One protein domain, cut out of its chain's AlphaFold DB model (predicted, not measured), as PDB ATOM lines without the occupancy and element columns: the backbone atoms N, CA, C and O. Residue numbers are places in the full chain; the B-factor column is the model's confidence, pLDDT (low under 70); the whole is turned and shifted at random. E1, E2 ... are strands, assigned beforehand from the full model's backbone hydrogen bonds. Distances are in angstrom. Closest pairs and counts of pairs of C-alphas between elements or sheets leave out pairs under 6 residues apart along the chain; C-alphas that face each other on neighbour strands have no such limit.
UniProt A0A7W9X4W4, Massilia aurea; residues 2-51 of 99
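This is residues 2 to 51 of the 99 residues of a protein of Massilia aurea (UniProt A0A7W9X4W4). With little regular structure, the printed part opens with a long arm, residues 2 to 22 standing free, that folds back on its way to a small three-stranded sheet. The sheet is a meander, each strand the antiparallel neighbour of the one before, in the order E1 - E2 - E3. The 50 printed residues have no named helix and three named strands, 15 residues, all strand in class. The whole is loose, radius of gyration of the C-alphas 13.3 A, spanning 33 by 28 by 25 A.

Past the arm, look at E1, residues 27 to 31, and E2, residues 37 to 41: a hairpin at 177 degrees, with N 30 and O 38 2.9 A apart. E2 and E3, residues 44 to 48, form a hairpin at 167 degrees, with N 37 and O 48 2.8 A apart. Edge strands E1 and E3 are apart.

Find C-alpha 27 at (119.919, 41.715, 74.829); E1 runs 12.6 A, E2 12.6 A, and E3 12.8 A to C-alpha 48 at (105.552, 45.575, 78.190).

The farthest C-alphas, Asn 17 and Gly 51, are 36.6 A apart. The printed part has no cut, both links are tight, and no printed residue is under 70 in pLDDT.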
ATOM      1  N   VAL A   2     126.294  27.151  73.549       93.44
ATOM      2  CA  VAL A   2     125.090  27.688  74.212       93.44
ATOM      3  C   VAL A   2     124.845  26.927  75.517       93.44
ATOM      4  O   VAL A   2     124.736  25.706  75.506       93.44
ATOM      5  N   LEU A   3     124.695  27.657  76.627       94.69
ATOM      6  CA  LEU A   3     124.280  27.105  77.919       94.69
ATOM      7  C   LEU A   3     122.764  27.267  78.090       94.69
ATOM      8  O   LEU A   3     122.250  28.375  77.953       94.69
ATOM      9  N   ASN A   4     122.059  26.181  78.420       95.56
ATOM     10  CA  ASN A   4     120.612  26.190  78.640       95.56
ATOM     11  C   ASN A   4     120.279  25.605  80.022       95.56
ATOM     12  O   ASN A   4     120.676  24.482  80.326       95.56
ATOM     13  N   VAL A   5     119.548  26.359  80.850       95.44
ATOM     14  CA  VAL A   5     119.140  25.965  82.211       95.44
ATOM     15  C   VAL A   5     117.619  26.026  82.294       95.44
ATOM     16  O   VAL A   5     117.029  27.072  82.034       95.44
ATOM     17  N   GLN A   6     116.975  24.902  82.613       96.00
ATOM     18  CA  GLN A   6     115.517  24.767  82.619       96.00
ATOM     19  C   GLN A   6     115.065  23.882  83.785       96.00
ATOM     20  O   GLN A   6     115.736  22.907  84.119       96.00
ATOM     21  N   ALA A   7     113.910  24.199  84.370       97.25
ATOM     22  CA  ALA A   7     113.226  23.366  85.355       97.25
ATOM     23  C   ALA A   7     111.722  23.330  85.057       97.25
ATOM     24  O   ALA A   7     111.203  24.201  84.361       97.25
ATOM     25  N   ARG A   8     111.024  22.314  85.579       96.44
ATOM     26  CA  ARG A   8     109.563  22.189  85.446       96.44
ATOM     27  C   ARG A   8     108.821  23.273  86.225       96.44
ATOM     28  O   ARG A   8     107.837  23.802  85.723       96.44
ATOM     29  N   ASP A   9     109.299  23.556  87.432       95.06
ATOM     30  CA  ASP A   9     108.651  24.475  88.360       95.06
ATOM     31  C   ASP A   9     109.496  25.748  88.514       95.06
ATOM     32  O   ASP A   9     109.423  26.642  87.674       95.06
ATOM     33  N   GLN A  10     110.327  25.835  89.553       94.44
ATOM     34  CA  GLN A  10     111.066  27.049  89.897       94.44
ATOM     35  C   GLN A  10     112.573  26.903  89.657       94.44
ATOM     36  O   GLN A  10     113.156  25.844  89.896       94.44
ATOM     37  N   VAL A  11     113.201  27.991  89.203       95.94
ATOM     38  CA  VAL A  11     114.658  28.155  89.135       95.94
ATOM     39  C   VAL A  11     115.028  29.381  89.956       95.94
ATOM     40  O   VAL A  11     114.631  30.491  89.609       95.94
ATOM     41  N   ASP A  12     115.819  29.174  91.004       95.38
ATOM     42  CA  ASP A  12     116.351  30.248  91.838       95.38
ATOM     43  C   ASP A  12     117.851  30.417  91.597       95.38
ATOM     44  O   ASP A  12     118.617  29.453  91.617       95.38
ATOM     45  N   ILE A  13     118.278  31.661  91.386       94.19
ATOM     46  CA  ILE A  13     119.687  32.041  91.252       94.19
ATOM     47  C   ILE A  13     119.997  33.008  92.385       94.19
ATOM     48  O   ILE A  13     119.473  34.120  92.426       94.19
ATOM     49  N   ILE A  14     120.825  32.560  93.327       95.25
ATOM     50  CA  ILE A  14     121.074  33.258  94.589       95.25
ATOM     51  C   ILE A  14     122.582  33.389  94.799       95.25
ATOM     52  O   ILE A  14     123.333  32.436  94.598       95.25
ATOM     53  N   SER A  15     123.011  34.568  95.248       96.31
ATOM     54  CA  SER A  15     124.353  34.801  95.778       96.31
ATOM     55  C   SER A  15     124.267  34.987  97.289       96.31
ATOM     56  O   SER A  15     123.445  35.759  97.772       96.31
ATOM     57  N   VAL A  16     125.100  34.264  98.039       95.94
ATOM     58  CA  VAL A  16     125.084  34.301  99.514       95.94
ATOM     59  C   VAL A  16     125.779  35.554 100.048       95.94
ATOM     60  O   VAL A  16     125.359  36.118 101.051       95.94
ATOM     61  N   ASN A  17     126.835  36.002  99.365       95.62
ATOM     62  CA  ASN A  17     127.765  37.001  99.899       95.62
ATOM     63  C   ASN A  17     127.880  38.269  99.036       95.62
ATOM     64  O   ASN A  17     128.562  39.209  99.440       95.62
ATOM     65  N   ALA A  18     127.287  38.297  97.838       95.50
ATOM     66  CA  ALA A  18     127.497  39.370  96.865       95.50
ATOM     67  C   ALA A  18     126.262  39.606  95.975       95.50
ATOM     68  O   ALA A  18     125.174  39.100  96.242       95.50
ATOM     69  N   HIS A  19     126.437  40.393  94.913       94.44
ATOM     70  CA  HIS A  19     125.415  40.670  93.906       94.44
ATOM     71  C   HIS A  19     125.341  39.572  92.834       94.44
ATOM     72  O   HIS A  19     126.257  38.760  92.682       94.44
ATOM     73  N   VAL A  20     124.227  39.560  92.100       95.56
ATOM     74  CA  VAL A  20     124.047  38.762  90.885       95.56
ATOM     75  C   VAL A  20     124.014  39.723  89.703       95.56
ATOM     76  O   VAL A  20     123.053  40.478  89.553       95.56
ATOM     77  N   ASP A  21     125.048  39.673  88.867       94.62
ATOM     78  CA  ASP A  21     125.144  40.501  87.667       94.62
ATOM     79  C   ASP A  21     124.728  39.720  86.425       94.62
ATOM     80  O   ASP A  21     125.239  38.636  86.139       94.62
ATOM     81  N   TRP A  22     123.824  40.315  85.651       92.44
ATOM     82  CA  TRP A  22     123.373  39.790  84.370       92.44
ATOM     83  C   TRP A  22     123.872  40.704  83.258       92.44
ATOM     84  O   TRP A  22     123.449  41.854  83.154       92.44
ATOM     85  N   ALA A  23     124.759  40.185  82.414       93.81
ATOM     86  CA  ALA A  23     125.295  40.899  81.264       93.81
ATOM     87  C   ALA A  23     125.124  40.060  79.997       93.81
ATOM     88  O   ALA A  23     125.387  38.857  79.990       93.81
ATOM     89  N   ALA A  24     124.703  40.704  78.912       95.19
ATOM     90  CA  ALA A  24     124.567  40.078  77.605       95.19
ATOM     91  C   ALA A  24     125.107  41.007  76.516       95.19
ATOM     92  O   ALA A  24     124.934  42.222  76.579       95.19
ATOM     93  N   ALA A  25     125.731  40.430  75.486       94.44
ATOM     94  CA  ALA A  25     126.306  41.197  74.379       94.44
ATOM     95  C   ALA A  25     125.251  41.835  73.455       94.44
ATOM     96  O   ALA A  25     125.559  42.787  72.746       94.44
ATOM     97  N   LYS A  26     124.030  41.283  73.422       95.06
ATOM     98  CA  LYS A  26     122.950  41.727  72.526       95.06
ATOM     99  C   LYS A  26     121.757  42.250  73.311       95.06
ATOM    100  O   LYS A  26     121.444  43.432  73.234       95.06
ATOM    101  N   SER A  27     121.116  41.372  74.075       96.50
ATOM    102  CA  SER A  27     119.919  41.715  74.829       96.50
ATOM    103  C   SER A  27     119.729  40.807  76.038       96.50
ATOM    104  O   SER A  27     120.192  39.664  76.060       96.50
ATOM    105  N   ILE A  28     119.034  41.335  77.042       96.94
ATOM    106  CA  ILE A  28     118.494  40.573  78.171       96.94
ATOM    107  C   ILE A  28     116.973  40.635  78.051       96.94
ATOM    108  O   ILE A  28     116.419  41.728  77.919       96.94
ATOM    109  N   SER A  29     116.305  39.481  78.084       96.25
ATOM    110  CA  SER A  29     114.845  39.377  78.001       96.25
ATOM    111  C   SER A  29     114.310  38.565  79.171       96.25
ATOM    112  O   SER A  29     114.728  37.427  79.384       96.25
ATOM    113  N   LEU A  30     113.378  39.147  79.918       95.88
ATOM    114  CA  LEU A  30     112.700  38.524  81.051       95.88
ATOM    115  C   LEU A  30     111.217  38.464  80.716       95.88
ATOM    116  O   LEU A  30     110.541  39.492  80.714       95.88
ATOM    117  N   SER A  31     110.716  37.271  80.419       96.12
ATOM    118  CA  SER A  31     109.357  37.090  79.914       96.12
ATOM    119  C   SER A  31     108.581  36.101  80.776       96.12
ATOM    120  O   SER A  31     109.127  35.102  81.242       96.12
ATOM    121  N   THR A  32     107.297  36.373  80.983       94.62
ATOM    122  CA  THR A  32     106.381  35.458  81.672       94.62
ATOM    123  C   THR A  32     105.489  34.740  80.666       94.62
ATOM    124  O   THR A  32     105.221  35.250  79.576       94.62
ATOM    125  N   ALA A  33     104.954  33.577  81.048       91.25
ATOM    126  CA  ALA A  33     103.972  32.860  80.230       91.25
ATOM    127  C   ALA A  33     102.710  33.701  79.937       91.25
ATOM    128  O   ALA A  33     102.056  33.510  78.918       91.25
ATOM    129  N   GLY A  34     102.393  34.667  80.807       92.25
ATOM    130  CA  GLY A  34     101.287  35.611  80.630       92.25
ATOM    131  C   GLY A  34     101.575  36.768  79.666       92.25
ATOM    132  O   GLY A  34     100.766  37.687  79.589       92.25
ATOM    133  N   GLY A  35     102.715  36.774  78.966       93.25
ATOM    134  CA  GLY A  35     103.046  37.773  77.943       93.25
ATOM    135  C   GLY A  35     103.585  39.104  78.474       93.25
ATOM    136  O   GLY A  35     103.772  40.038  77.696       93.25
ATOM    137  N   ALA A  36     103.843  39.225  79.780       96.50
ATOM    138  CA  ALA A  36     104.603  40.359  80.300       96.50
ATOM    139  C   ALA A  36     106.093  40.168  79.991       96.50
ATOM    140  O   ALA A  36     106.609  39.054  80.093       96.50
ATOM    141  N   ASN A  37     106.774  41.247  79.619       96.50
ATOM    142  CA  ASN A  37     108.157  41.217  79.177       96.50
ATOM    143  C   ASN A  37     108.935  42.464  79.620       96.50
ATOM    144  O   ASN A  37     108.421  43.585  79.585       96.50
ATOM    145  N   ILE A  38     110.199  42.257  79.978       96.81
ATOM    146  CA  ILE A  38     111.201  43.305  80.150       96.81
ATOM    147  C   ILE A  38     112.363  42.988  79.212       96.81
ATOM    148  O   ILE A  38     112.997  41.942  79.348       96.81
ATOM    149  N   THR A  39     112.665  43.904  78.295       97.12
ATOM    150  CA  THR A  39     113.813  43.795  77.386       97.12
ATOM    151  C   THR A  39     114.785  44.941  77.623       97.12
ATOM    152  O   THR A  39     114.390  46.110  77.641       97.12
ATOM    153  N   ILE A  40     116.063  44.596  77.779       96.75
ATOM    154  CA  ILE A  40     117.185  45.534  77.829       96.75
ATOM    155  C   ILE A  40     117.994  45.327  76.554       96.75
ATOM    156  O   ILE A  40     118.628  44.285  76.383       96.75
ATOM    157  N   GLU A  41     117.939  46.300  75.648       96.62
ATOM    158  CA  GLU A  41     118.595  46.239  74.340       96.62
ATOM    159  C   GLU A  41     118.862  47.651  73.809       96.62
ATOM    160  O   GLU A  41     118.061  48.566  74.011       96.62
ATOM    161  N   GLY A  42     119.996  47.843  73.129       92.06
ATOM    162  CA  GLY A  42     120.296  49.101  72.432       92.06
ATOM    163  C   GLY A  42     120.326  50.336  73.342       92.06
ATOM    164  O   GLY A  42     119.966  51.424  72.906       92.06
ATOM    165  N   GLY A  43     120.692  50.164  74.617       91.38
ATOM    166  CA  GLY A  43     120.687  51.234  75.623       91.38
ATOM    167  C   GLY A  43     119.300  51.610  76.159       91.38
ATOM    168  O   GLY A  43     119.200  52.510  76.991       91.38
ATOM    169  N   ASN A  44     118.241  50.923  75.725       93.12
ATOM    170  CA  ASN A  44     116.873  51.146  76.176       93.12
ATOM    171  C   ASN A  44     116.411  50.049  77.138       93.12
ATOM    172  O   ASN A  44     116.844  48.899  77.064       93.12
ATOM    173  N   ILE A  45     115.467  50.414  78.007       94.75
ATOM    174  CA  ILE A  45     114.736  49.488  78.872       94.75
ATOM    175  C   ILE A  45     113.268  49.551  78.464       94.75
ATOM    176  O   ILE A  45     112.622  50.591  78.601       94.75
ATOM    177  N   THR A  46     112.745  48.437  77.961       94.69
ATOM    178  CA  THR A  46     111.366  48.332  77.483       94.69
ATOM    179  C   THR A  46     110.582  47.397  78.388       94.69
ATOM    180  O   THR A  46     110.923  46.224  78.511       94.69
ATOM    181  N   VAL A  47     109.523  47.915  79.011       95.25
ATOM    182  CA  VAL A  47     108.615  47.149  79.875       95.25
ATOM    183  C   VAL A  47     107.259  47.064  79.187       95.25
ATOM    184  O   VAL A  47     106.643  48.092  78.905       95.25
ATOM    185  N   GLN A  48     106.797  45.847  78.907       94.69
ATOM    186  CA  GLN A  48     105.552  45.575  78.190       94.69
ATOM    187  C   GLN A  48     104.715  44.550  78.948       94.69
ATOM    188  O   GLN A  48     105.236  43.590  79.509       94.69
ATOM    189  N   CYS A  49     103.397  44.727  78.949       95.31
ATOM    190  CA  CYS A  49     102.472  43.710  79.432       95.31
ATOM    191  C   CYS A  49     101.101  43.864  78.764       95.31
ATOM    192  O   CYS A  49     100.713  44.993  78.458       95.31
ATOM    193  N   PRO A  50     100.324  42.774  78.609       93.62
ATOM    194  CA  PRO A  50      98.983  42.806  78.011       93.62
ATOM    195  C   PRO A  50      97.907  43.467  78.897       93.62
ATOM    196  O   PRO A  50      96.718  43.374  78.612       93.62
ATOM    197  N   GLY A  51      98.303  44.143  79.976       91.81
ATOM    198  CA  GLY A  51      97.406  44.809  80.912       91.81
ATOM    199  C   GLY A  51      98.008  46.096  81.467       91.81
ATOM    200  O   GLY A  51      98.806  46.775  80.822       91.81
TER     201      GLY A  51